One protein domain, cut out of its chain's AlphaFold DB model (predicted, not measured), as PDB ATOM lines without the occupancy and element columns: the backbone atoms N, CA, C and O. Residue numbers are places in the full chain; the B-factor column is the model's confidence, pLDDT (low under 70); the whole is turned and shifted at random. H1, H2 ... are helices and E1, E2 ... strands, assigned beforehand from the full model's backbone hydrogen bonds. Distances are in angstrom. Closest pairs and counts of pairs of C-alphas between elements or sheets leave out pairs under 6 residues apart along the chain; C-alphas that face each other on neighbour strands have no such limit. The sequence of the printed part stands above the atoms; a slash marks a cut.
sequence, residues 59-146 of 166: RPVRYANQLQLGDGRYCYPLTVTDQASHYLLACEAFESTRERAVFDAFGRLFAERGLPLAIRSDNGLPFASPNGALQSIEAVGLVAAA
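This is residues 59 to 146 of the 166 residues of the protein "Transposase IS481 family protein" of Rhizobium sp. BK068 (UniProt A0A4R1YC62). There is little regular structure: one long two-stranded hairpin, E1 and E2, has a single helix, H1, packed over one face, mostly over E2, and long unnamed stretches come before and after. The 88 printed residues hold E1, E2 and H1 in that order, the strands antiparallel. The class is mixed, with only 30 residues in named elements; the whole is compact, radius of gyration of the C-alphas 13.7 A, spanning 39 by 28 by 23 A.

Residues 67 to 68 pair antiparallel with residues 74 to 75 of E1, residues 74 to 81. E1 and E2, residues 88 to 94, form a hairpin at 165 degrees, with N 78 and O 92 2.8 A apart, within hydrogen-bond range. The closest C-alphas of E2 and H1, residues 99 to 113, are Ala 90 and Leu 109, 7.2 A. In H1 every O i to N i+4 pair is within hydrogen-bond range.

E1 begins at C-alpha 74 (-1.495, -7.650, -30.447) and spans 22.4 A; E2 spans 17.2 A. H1 spans 20.9 A, ending at C-alpha 113 (15.410, 10.139, -46.217).

The printed part has no cut. The farthest C-alphas, Gly 70 and Ala 144, are 41.9 A apart. No link is long. Residues 59 to 65, 97 and 122 to 146 have pLDDT under 70.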
ATOM      1  N   ARG A  59      13.665 -20.815 -26.881       62.00
ATOM      2  CA  ARG A  59      12.864 -19.754 -27.500       62.00
ATOM      3  C   ARG A  59      12.338 -18.799 -26.421       62.00
ATOM      4  O   ARG A  59      11.795 -19.270 -25.421       62.00
ATOM      5  N   PRO A  60      12.472 -17.475 -26.607       60.94
ATOM      6  CA  PRO A  60      11.895 -16.499 -25.693       60.94
ATOM      7  C   PRO A  60      10.387 -16.714 -25.518       60.94
ATOM      8  O   PRO A  60       9.666 -16.893 -26.496       60.94
ATOM      9  N   VAL A  61       9.907 -16.653 -24.271       59.16
ATOM     10  CA  VAL A  61       8.469 -16.761 -23.939       59.16
ATOM     11  C   VAL A  61       7.681 -15.547 -24.447       59.16
ATOM     12  O   VAL A  61       6.477 -15.627 -24.668       59.16
ATOM     13  N   ARG A  62       8.358 -14.410 -24.644       54.88
ATOM     14  CA  ARG A  62       7.796 -13.189 -25.227       54.88
ATOM     15  C   ARG A  62       8.803 -12.578 -26.187       54.88
ATOM     16  O   ARG A  62       9.986 -12.483 -25.863       54.88
ATOM     17  N   TYR A  63       8.316 -12.142 -27.339       59.72
ATOM     18  CA  TYR A  63       9.086 -11.310 -28.253       59.72
ATOM     19  C   TYR A  63       8.956  -9.852 -27.810       59.72
ATOM     20  O   TYR A  63       7.852  -9.387 -27.537       59.72
ATOM     21  N   ALA A  64      10.074  -9.132 -27.712       60.88
ATOM     22  CA  ALA A  64      10.087  -7.748 -27.232       60.88
ATOM     23  C   ALA A  64       9.239  -6.801 -28.107       60.88
ATOM     24  O   ALA A  64       8.711  -5.811 -27.612       60.88
ATOM     25  N   ASN A  65       9.061  -7.140 -29.385       63.88
ATOM     26  CA  ASN A  65       8.240  -6.412 -30.350       63.88
ATOM     27  C   ASN A  65       6.784  -6.912 -30.430       63.88
ATOM     28  O   ASN A  65       6.101  -6.628 -31.408       63.88
ATOM     29  N   GLN A  66       6.299  -7.668 -29.440       75.50
ATOM     30  CA  GLN A  66       4.898  -8.071 -29.339       75.50
ATOM     31  C   GLN A  66       4.268  -7.442 -28.095       75.50
ATOM     32  O   GLN A  66       4.508  -7.874 -26.966       75.50
ATOM     33  N   LEU A  67       3.430  -6.432 -28.310       79.69
ATOM     34  CA  LEU A  67       2.724  -5.714 -27.252       79.69
ATOM     35  C   LEU A  67       1.249  -6.111 -27.264       79.69
ATOM     36  O   LEU A  67       0.605  -6.050 -28.305       79.69
ATOM     37  N   GLN A  68       0.701  -6.527 -26.124       84.75
ATOM     38  CA  GLN A  68      -0.737  -6.772 -26.002       84.75
ATOM     39  C   GLN A  68      -1.436  -5.471 -25.603       84.75
ATOM     40  O   GLN A  68      -1.060  -4.840 -24.615       84.75
ATOM     41  N   LEU A  69      -2.428  -5.064 -26.386       84.56
ATOM     42  CA  LEU A  69      -3.257  -3.892 -26.132       84.56
ATOM     43  C   LEU A  69      -4.343  -4.214 -25.093       84.56
ATOM     44  O   LEU A  69      -4.650  -5.377 -24.827       84.56
ATOM     45  N   GLY A  70      -4.955  -3.174 -24.519       86.12
ATOM     46  CA  GLY A  70      -5.999  -3.319 -23.494       86.12
ATOM     47  C   GLY A  70      -7.275  -4.025 -23.971       86.12
ATOM     48  O   GLY A  70      -8.055  -4.497 -23.152       86.12
ATOM     49  N   ASP A  71      -7.471  -4.138 -25.283       89.75
ATOM     50  CA  ASP A  71      -8.578  -4.862 -25.919       89.75
ATOM     51  C   ASP A  71      -8.223  -6.318 -26.288       89.75
ATOM     52  O   ASP A  71      -8.991  -6.999 -26.967       89.75
ATOM     53  N   GLY A  72      -7.050  -6.799 -25.865       85.44
ATOM     54  CA  GLY A  72      -6.573  -8.157 -26.111       85.44
ATOM     55  C   GLY A  72      -5.915  -8.376 -27.477       85.44
ATOM     56  O   GLY A  72      -5.341  -9.447 -27.686       85.44
ATOM     57  N   ARG A  73      -5.932  -7.389 -28.385       86.69
ATOM     58  CA  ARG A  73      -5.229  -7.470 -29.675       86.69
ATOM     59  C   ARG A  73      -3.722  -7.298 -29.493       86.69
ATOM     60  O   ARG A  73      -3.262  -6.650 -28.554       86.69
ATOM     61  N   TYR A  74      -2.940  -7.862 -30.412       83.56
ATOM     62  CA  TYR A  74      -1.495  -7.650 -30.447       83.56
ATOM     63  C   TYR A  74      -1.122  -6.497 -31.382       83.56
ATOM     64  O   TYR A  74      -1.680  -6.347 -32.465       83.56
ATOM     65  N   CYS A  75      -0.140  -5.718 -30.947       83.56
ATOM     66  CA  CYS A  75       0.527  -4.666 -31.686       83.56
ATOM     67  C   CYS A  75       1.999  -5.040 -31.876       83.56
ATOM     68  O   CYS A  75       2.670  -5.494 -30.942       83.56
ATOM     69  N   TYR A  76       2.486  -4.829 -33.091       83.44
ATOM     70  CA  TYR A  76       3.851  -5.105 -33.512       83.44
ATOM     71  C   TYR A  76       4.496  -3.794 -33.970       83.44
ATOM     72  O   TYR A  76       4.341  -3.419 -35.136       83.44
ATOM     73  N   PRO A  77       5.150  -3.041 -33.069       84.12
ATOM     74  CA  PRO A  77       5.795  -1.791 -33.438       84.12
ATOM     75  C   PRO A  77       7.041  -2.043 -34.296       84.12
ATOM     76  O   PRO A  77       7.902  -2.853 -33.950       84.12
ATOM     77  N   LEU A  78       7.154  -1.302 -35.394       84.69
ATOM     78  CA  LEU A  78       8.387  -1.088 -36.135       84.69
ATOM     79  C   LEU A  78       9.006   0.223 -35.673       84.69
ATOM     80  O   LEU A  78       8.427   1.291 -35.864       84.69
ATOM     81  N   THR A  79      10.216   0.128 -35.141       86.19
ATOM     82  CA  THR A  79      11.023   1.276 -34.740       86.19
ATOM     83  C   THR A  79      12.284   1.288 -35.588       86.19
ATOM     84  O   THR A  79      13.039   0.316 -35.585       86.19
ATOM     85  N   VAL A  80      12.525   2.380 -36.309       89.19
ATOM     86  CA  VAL A  80      13.751   2.584 -37.088       89.19
ATOM     87  C   VAL A  80      14.491   3.770 -36.504       89.19
ATOM     88  O   VAL A  80      13.950   4.872 -36.439       89.19
ATOM     89  N   THR A  81      15.732   3.554 -36.091       87.00
ATOM     90  CA  THR A  81      16.597   4.593 -35.525       87.00
ATOM     91  C   THR A  81      17.865   4.723 -36.344       87.00
ATOM     92  O   THR A  81      18.400   3.722 -36.820       87.00
ATOM     93  N   ASP A  82      18.388   5.938 -36.448       85.12
ATOM     94  CA  ASP A  82      19.756   6.130 -36.904       85.12
ATOM     95  C   ASP A  82      20.743   5.594 -35.859       85.12
ATOM     96  O   ASP A  82      20.599   5.840 -34.660       85.12
ATOM     97  N   GLN A  83      21.751   4.848 -36.309       82.19
ATOM     98  CA  GLN A  83      22.673   4.159 -35.408       82.19
ATOM     99  C   GLN A  83      23.672   5.113 -34.745       82.19
ATOM    100  O   GLN A  83      24.054   4.869 -33.603       82.19
ATOM    101  N   ALA A  84      24.094   6.173 -35.441       79.62
ATOM    102  CA  ALA A  84      25.114   7.093 -34.945       79.62
ATOM    103  C   ALA A  84      24.528   8.172 -34.024       79.62
ATOM    104  O   ALA A  84      25.116   8.510 -33.001       79.62
ATOM    105  N   SER A  85      23.366   8.714 -34.386       85.25
ATOM    106  CA  SER A  85      22.713   9.813 -33.667       85.25
ATOM    107  C   SER A  85      21.619   9.362 -32.704       85.25
ATOM    108  O   SER A  85      21.109  10.185 -31.948       85.25
ATOM    109  N   HIS A  86      21.227   8.083 -32.739       82.44
ATOM    110  CA  HIS A  86      20.058   7.554 -32.029       82.44
ATOM    111  C   HIS A  86      18.735   8.257 -32.381       82.44
ATOM    112  O   HIS A  86      17.738   8.104 -31.674       82.44
ATOM    113  N   TYR A  87      18.694   9.013 -33.481       85.38
ATOM    114  CA  TYR A  87      17.494   9.719 -33.903       85.38
ATOM    115  C   TYR A  87      16.421   8.735 -34.382       85.38
ATOM    116  O   TYR A  87      16.703   7.827 -35.165       85.38
ATOM    117  N   LEU A  88      15.175   8.923 -33.938       86.56
ATOM    118  CA  LEU A  88      14.043   8.097 -34.353       86.56
ATOM    119  C   LEU A  88      13.593   8.497 -35.764       86.56
ATOM    120  O   LEU A  88      13.039   9.573 -35.976       86.56
ATOM    121  N   LEU A  89      13.843   7.622 -36.733       88.00
ATOM    122  CA  LEU A  89      13.528   7.838 -38.143       88.00
ATOM    123  C   LEU A  89      12.088   7.440 -38.479       88.00
ATOM    124  O   LEU A  89      11.441   8.144 -39.249       88.00
ATOM    125  N   ALA A  90      11.595   6.345 -37.897       88.12
ATOM    126  CA  ALA A  90      10.214   5.891 -38.049       88.12
ATOM    127  C   ALA A  90       9.737   5.122 -36.810       88.12
ATOM    128  O   ALA A  90      10.516   4.415 -36.168       88.12
ATOM    129  N   CYS A  91       8.447   5.251 -36.501       88.06
ATOM    130  CA  CYS A  91       7.744   4.477 -35.483       88.06
ATOM    131  C   CYS A  91       6.330   4.184 -35.998       88.06
ATOM    132  O   CYS A  91       5.497   5.087 -36.059       88.06
ATOM    133  N   GLU A  92       6.078   2.945 -36.415       87.69
ATOM    134  CA  GLU A  92       4.789   2.515 -36.966       87.69
ATOM    135  C   GLU A  92       4.267   1.302 -36.190       87.69
ATOM    136  O   GLU A  92       5.018   0.381 -35.887       87.69
ATOM    137  N   ALA A  93       2.977   1.292 -35.859       86.31
ATOM    138  CA  ALA A  93       2.330   0.187 -35.159       86.31
ATOM    139  C   ALA A  93       1.561  -0.695 -36.149       86.31
ATOM    140  O   ALA A  93       0.696  -0.197 -36.871       86.31
ATOM    141  N   PHE A  94       1.836  -2.001 -36.157       85.44
ATOM    142  CA  PHE A  94       1.148  -2.956 -37.026       85.44
ATOM    143  C   PHE A  94       0.269  -3.933 -36.244       85.44
ATOM    144  O   PHE A  94       0.617  -4.373 -35.152       85.44
ATOM    145  N   GLU A  95      -0.843  -4.348 -36.850       84.31
ATOM    146  CA  GLU A  95      -1.731  -5.395 -36.316       84.31
ATOM    147  C   GLU A  95      -1.216  -6.821 -36.609       84.31
ATOM    148  O   GLU A  95      -1.775  -7.809 -36.140       84.31
ATOM    149  N   SER A  96      -0.154  -6.958 -37.414       78.12
ATOM    150  CA  SER A  96       0.460  -8.248 -37.753       78.12
ATOM    151  C   SER A  96       1.944  -8.101 -38.091       78.12
ATOM    152  O   SER A  96       2.386  -7.025 -38.485       78.12
ATOM    153  N   THR A  97       2.695  -9.202 -38.044       69.06
ATOM    154  CA  THR A  97       4.111  -9.277 -38.458       69.06
ATOM    155  C   THR A  97       4.302  -9.528 -39.961       69.06
ATOM    156  O   THR A  97       5.365  -9.979 -40.388       69.06
ATOM    157  N   ARG A  98       3.274  -9.287 -40.790       74.44
ATOM    158  CA  ARG A  98       3.346  -9.548 -42.237       74.44
ATOM    159  C   ARG A  98       4.380  -8.643 -42.905       74.44
ATOM    160  O   ARG A  98       4.325  -7.423 -42.772       74.44
ATOM    161  N   GLU A  99       5.240  -9.249 -43.721       71.62
ATOM    162  CA  GLU A  99       6.388  -8.581 -44.349       71.62
ATOM    163  C   GLU A  99       5.995  -7.363 -45.201       71.62
ATOM    164  O   GLU A  99       6.675  -6.342 -45.169       71.62
ATOM    165  N   ARG A 100       4.866  -7.428 -45.924       78.50
ATOM    166  CA  ARG A 100       4.429  -6.364 -46.846       78.50
ATOM    167  C   ARG A 100       4.305  -4.995 -46.172       78.50
ATOM    168  O   ARG A 100       4.835  -4.023 -46.692       78.50
ATOM    169  N   ALA A 101       3.647  -4.928 -45.015       81.06
ATOM    170  CA  ALA A 101       3.424  -3.659 -44.322       81.06
ATOM    171  C   ALA A 101       4.744  -3.029 -43.843       81.06
ATOM    172  O   ALA A 101       4.928  -1.816 -43.926       81.06
ATOM    173  N   VAL A 102       5.687  -3.872 -43.413       83.81
ATOM    174  CA  VAL A 102       7.034  -3.457 -43.000       83.81
ATOM    175  C   VAL A 102       7.841  -2.952 -44.199       83.81
ATOM    176  O   VAL A 102       8.489  -1.911 -44.107       83.81
ATOM    177  N   PHE A 103       7.771  -3.631 -45.348       84.81
ATOM    178  CA  PHE A 103       8.420  -3.165 -46.577       84.81
ATOM    179  C   PHE A 103       7.858  -1.834 -47.071       84.81
ATOM    180  O   PHE A 103       8.633  -0.974 -47.485       84.81
ATOM    181  N   ASP A 104       6.543  -1.636 -46.993       87.19
ATOM    182  CA  ASP A 104       5.919  -0.374 -47.387       87.19
ATOM    183  C   ASP A 104       6.393   0.786 -46.491       87.19
ATOM    184  O   ASP A 104       6.659   1.881 -46.990       87.19
ATOM    185  N   ALA A 105       6.560   0.544 -45.185       87.69
ATOM    186  CA  ALA A 105       7.114   1.518 -44.242       87.69
ATOM    187  C   ALA A 105       8.570   1.882 -44.564       87.69
ATOM    188  O   ALA A 105       8.906   3.062 -44.672       87.69
ATOM    189  N   PHE A 106       9.424   0.886 -44.815       89.44
ATOM    190  CA  PHE A 106      10.792   1.139 -45.272       89.44
ATOM    191  C   PHE A 106      10.828   1.871 -46.616       89.44
ATOM    192  O   PHE A 106      11.613   2.800 -46.780       89.44
ATOM    193  N   GLY A 107       9.955   1.510 -47.559       87.75
ATOM    194  CA  GLY A 107       9.846   2.175 -48.856       87.75
ATOM    195  C   GLY A 107       9.535   3.666 -48.719       87.75
ATOM    196  O   GLY A 107      10.204   4.487 -49.345       87.75
ATOM    197  N   ARG A 108       8.581   4.027 -47.849       92.31
ATOM    198  CA  ARG A 108       8.278   5.431 -47.521       92.31
ATOM    199  C   ARG A 108       9.471   6.126 -46.871       92.31
ATOM    200  O   ARG A 108       9.866   7.198 -47.324       92.31
ATOM    201  N   LEU A 109      10.072   5.502 -45.859       91.44
ATOM    202  CA  LEU A 109      11.203   6.078 -45.137       91.44
ATOM    203  C   LEU A 109      12.395   6.351 -46.065       91.44
ATOM    204  O   LEU A 109      12.997   7.420 -46.003       91.44
ATOM    205  N   PHE A 110      12.722   5.411 -46.951       92.69
ATOM    206  CA  PHE A 110      13.836   5.559 -47.884       92.69
ATOM    207  C   PHE A 110      13.537   6.545 -49.010       92.69
ATOM    208  O   PHE A 110      14.452   7.218 -49.476       92.69
ATOM    209  N   ALA A 111      12.278   6.667 -49.434       87.56
ATOM    210  CA  ALA A 111      11.878   7.716 -50.367       87.56
ATOM    211  C   ALA A 111      12.040   9.116 -49.748       87.56
ATOM    212  O   ALA A 111      12.439  10.045 -50.444       87.56
ATOM    213  N   GLU A 112      11.772   9.263 -48.448       91.31
ATOM    214  CA  GLU A 112      11.880  10.542 -47.741       91.31
ATOM    215  C   GLU A 112      13.324  10.894 -47.341       91.31
ATOM    216  O   GLU A 112      13.737  12.048 -47.443       91.31
ATOM    217  N   ARG A 113      14.099   9.915 -46.861       87.44
ATOM    218  CA  ARG A 113      15.410  10.139 -46.217       87.44
ATOM    219  C   ARG A 113      16.597   9.598 -47.009       87.44
ATOM    220  O   ARG A 113      17.740   9.809 -46.609       87.44
ATOM    221  N   GLY A 114      16.339   8.937 -48.132       87.88
ATOM    222  CA  GLY A 114      17.345   8.219 -48.901       87.88
ATOM    223  C   GLY A 114      17.600   6.811 -48.367       87.88
ATOM    224  O   GLY A 114      17.146   6.415 -47.292       87.88
ATOM    225  N   LEU A 115      18.334   6.026 -49.156       86.81
ATOM    226  CA  LEU A 115      18.712   4.670 -48.776       86.81
ATOM    227  C   LEU A 115      19.814   4.675 -47.706       86.81
ATOM    228  O   LEU A 115      20.773   5.442 -47.828       86.81
ATOM    229  N   PRO A 116      19.739   3.782 -46.706       84.88
ATOM    230  CA  PRO A 116      20.801   3.623 -45.729       84.88
ATOM    231  C   PRO A 116      22.016   2.921 -46.350       84.88
ATOM    232  O   PRO A 116      21.886   2.110 -47.268       84.88
ATOM    233  N   LEU A 117      23.203   3.178 -45.792       82.00
ATOM    234  CA  LEU A 117      24.416   2.427 -46.142       82.00
ATOM    235  C   LEU A 117      24.347   0.975 -45.649       82.00
ATOM    236  O   LEU A 117      24.812   0.064 -46.328       82.00
ATOM    237  N   ALA A 118      23.753   0.759 -44.475       79.75
ATOM    238  CA  ALA A 118      23.521  -0.556 -43.894       79.75
ATOM    239  C   ALA A 118      22.294  -0.517 -42.975       79.75
ATOM    240  O   ALA A 118      21.985   0.518 -42.384       79.75
ATOM    241  N   ILE A 119      21.614  -1.654 -42.836       82.38
ATOM    242  CA  ILE A 119      20.529  -1.849 -41.870       82.38
ATOM    243  C   ILE A 119      20.999  -2.896 -40.869       82.38
ATOM    244  O   ILE A 119      21.487  -3.952 -41.263       82.38
ATOM    245  N   ARG A 120      20.840  -2.602 -39.577       78.81
ATOM    246  CA  ARG A 120      21.038  -3.566 -38.497       78.81
ATOM    247  C   ARG A 120      19.681  -3.861 -37.871       78.81
ATOM    248  O   ARG A 120      19.128  -2.994 -37.202       78.81
ATOM    249  N   SER A 121      19.158  -5.059 -38.100       75.88
ATOM    250  CA  SER A 121      17.955  -5.558 -37.432       75.88
ATOM    251  C   SER A 121      18.318  -6.466 -36.259       75.88
ATOM    252  O   SER A 121      19.454  -6.928 -36.129       75.88
ATOM    253  N   ASP A 122      17.346  -6.713 -35.387       69.38
ATOM    254  CA  ASP A 122      17.410  -7.841 -34.469       69.38
ATOM    255  C   ASP A 122      16.992  -9.143 -35.185       69.38
ATOM    256  O   ASP A 122      16.632  -9.147 -36.364       69.38
ATOM    257  N   ASN A 123      17.044 -10.262 -34.460       63.28
ATOM    258  CA  ASN A 123      16.575 -11.568 -34.936       63.28
ATOM    259  C   ASN A 123      15.069 -11.776 -34.671       63.28
ATOM    260  O   ASN A 123      14.618 -12.905 -34.462       63.28
ATOM    261  N   GLY A 124      14.285 -10.699 -34.586       58.69
ATOM    262  CA  GLY A 124      12.834 -10.769 -34.476       58.69
ATOM    263  C   GLY A 124      12.185 -11.084 -35.822       58.69
ATOM    264  O   GLY A 124      12.761 -10.868 -36.886       58.69
ATOM    265  N   LEU A 125      10.950 -11.585 -35.810       57.47
ATOM    266  CA  LEU A 125      10.136 -11.581 -37.027       57.47
ATOM    267  C   LEU A 125       9.818 -10.124 -37.411       57.47
ATOM    268  O   LEU A 125       9.510  -9.336 -36.512       57.47
ATOM    269  N   PRO A 126       9.861  -9.760 -38.705       56.91
ATOM    270  CA  PRO A 126       9.960 -10.632 -39.884       56.91
ATOM    271  C   PRO A 126      11.393 -10.998 -40.338       56.91
ATOM    272  O   PRO A 126      11.554 -11.797 -41.254       56.91
ATOM    273  N   PHE A 127      12.432 -10.474 -39.689       58.81
ATOM    274  CA  PHE A 127      13.838 -10.622 -40.099       58.81
ATOM    275  C   PHE A 127      14.434 -12.027 -39.876       58.81
ATOM    276  O   PHE A 127      15.442 -12.366 -40.484       58.81
ATOM    277  N   ALA A 128      13.795 -12.873 -39.057       54.09
ATOM    278  CA  ALA A 128      14.296 -14.208 -38.697       54.09
ATOM    279  C   ALA A 128      13.408 -15.404 -39.122       54.09
ATOM    280  O   ALA A 128      13.579 -16.509 -38.603       54.09
ATOM    281  N   SER A 129      12.447 -15.237 -40.041       50.56
ATOM    282  CA  SER A 129      11.549 -16.338 -40.457       50.56
ATOM    283  C   SER A 129      12.278 -17.403 -41.302       50.56
ATOM    284  O   SER A 129      12.853 -17.016 -42.312       50.56
ATOM    285  N   PRO A 130      12.198 -18.721 -41.001       47.94
ATOM    286  CA  PRO A 130      12.828 -19.801 -41.790       47.94
ATOM    287  C   PRO A 130      12.457 -19.836 -43.281       47.94
ATOM    288  O   PRO A 130      13.199 -20.391 -44.080       47.94
ATOM    289  N   ASN A 131      11.311 -19.245 -43.640       47.41
ATOM    290  CA  ASN A 131      10.808 -19.121 -45.014       47.41
ATOM    291  C   ASN A 131      10.637 -17.650 -45.448       47.41
ATOM    292  O   ASN A 131       9.982 -17.382 -46.454       47.41
ATOM    293  N   GLY A 132      11.121 -16.688 -44.657       42.56
ATOM    294  CA  GLY A 132      10.953 -15.265 -44.948       42.56
ATOM    295  C   GLY A 132      12.023 -14.770 -45.904       42.56
ATOM    296  O   GLY A 132      13.199 -15.099 -45.749       42.56
ATOM    297  N   ALA A 133      11.639 -13.907 -46.842       41.12
ATOM    298  CA  ALA A 133      12.537 -13.284 -47.822       41.12
ATOM    299  C   ALA A 133      13.603 -12.353 -47.191       41.12
ATOM    300  O   ALA A 133      14.329 -11.661 -47.899       41.12
ATOM    301  N   LEU A 134      13.671 -12.313 -45.856       41.50
ATOM    302  CA  LEU A 134      14.452 -11.394 -45.038       41.50
ATOM    303  C   LEU A 134      15.621 -12.059 -44.295       41.50
ATOM    304  O   LEU A 134      16.453 -11.324 -43.771       41.50
ATOM    305  N   GLN A 135      15.743 -13.399 -44.289       38.84
ATOM    306  CA  GLN A 135      16.933 -14.067 -43.718       38.84
ATOM    307  C   GLN A 135      18.230 -13.682 -44.440       38.84
ATOM    308  O   GLN A 135      19.314 -13.829 -43.889       38.84
ATOM    309  N   SER A 136      18.114 -13.176 -45.667       31.81
ATOM    310  CA  SER A 136      19.209 -12.675 -46.492       31.81
ATOM    311  C   SER A 136      19.296 -11.144 -46.540       31.81
ATOM    312  O   SER A 136      20.002 -10.614 -47.395       31.81
ATOM    313  N   ILE A 137      18.714 -10.418 -45.570       34.72
ATOM    314  CA  ILE A 137      19.323  -9.144 -45.137       34.72
ATOM    315  C   ILE A 137      20.496  -9.479 -44.200       34.72
ATOM    316  O   ILE A 137      20.583  -9.037 -43.057       34.72
ATOM    317  N   GLU A 138      21.437 -10.267 -44.717       30.72
ATOM    318  CA  GLU A 138      22.836 -10.020 -44.409       30.72
ATOM    319  C   GLU A 138      23.089  -8.551 -44.778       30.72
ATOM    320  O   GLU A 138      22.538  -8.026 -45.753       30.72
ATOM    321  N   ALA A 139      23.872  -7.855 -43.963       36.50
ATOM    322  CA  ALA A 139      24.394  -6.540 -44.292       36.50
ATOM    323  C   ALA A 139      24.731  -6.443 -45.799       36.50
ATOM    324  O   ALA A 139      25.452  -7.288 -46.316       36.50
ATOM    325  N   VAL A 140      24.237  -5.394 -46.476       31.75
ATOM    326  CA  VAL A 140      24.388  -5.129 -47.928       31.75
ATOM    327  C   VAL A 140      23.387  -5.890 -48.822       31.75
ATOM    328  O   VAL A 140      23.696  -6.936 -49.377       31.75
ATOM    329  N   GLY A 141      22.191  -5.328 -49.069       30.55
ATOM    330  CA  GLY A 141      21.232  -5.981 -49.983       30.55
ATOM    331  C   GLY A 141      20.108  -5.142 -50.597       30.55
ATOM    332  O   GLY A 141      19.703  -5.430 -51.719       30.55
ATOM    333  N   LEU A 142      19.640  -4.055 -49.968       34.59
ATOM    334  CA  LEU A 142      18.634  -3.167 -50.589       34.59
ATOM    335  C   LEU A 142      19.253  -2.013 -51.408       34.59
ATOM    336  O   LEU A 142      18.646  -0.961 -51.580       34.59
ATOM    337  N   VAL A 143      20.473  -2.194 -51.924       37.12
ATOM    338  CA  VAL A 143      21.170  -1.182 -52.743       37.12
ATOM    339  C   VAL A 143      20.952  -1.397 -54.253       37.12
ATOM    340  O   VAL A 143      21.190  -0.487 -55.045       37.12
ATOM    341  N   ALA A 144      20.433  -2.550 -54.694       33.19
ATOM    342  CA  ALA A 144      20.336  -2.849 -56.129       33.19
ATOM    343  C   ALA A 144      18.983  -2.491 -56.782       33.19
ATOM    344  O   ALA A 144      18.966  -2.027 -57.921       33.19
ATOM    345  N   ALA A 145      17.846  -2.635 -56.090       33.03
ATOM    346  CA  ALA A 145      16.531  -2.456 -56.727       33.03
ATOM    347  C   ALA A 145      16.103  -0.982 -56.900       33.03
ATOM    348  O   ALA A 145      15.347  -0.661 -57.816       33.03
ATOM    349  N   ALA A 146      16.612  -0.062 -56.072       35.41
ATOM    350  CA  ALA A 146      16.266   1.361 -56.170       35.41
ATOM    351  C   ALA A 146      17.100   2.130 -57.213       35.41
ATOM    352  O   ALA A 146      16.725   3.230 -57.617       35.41
TER     353      ALA A 146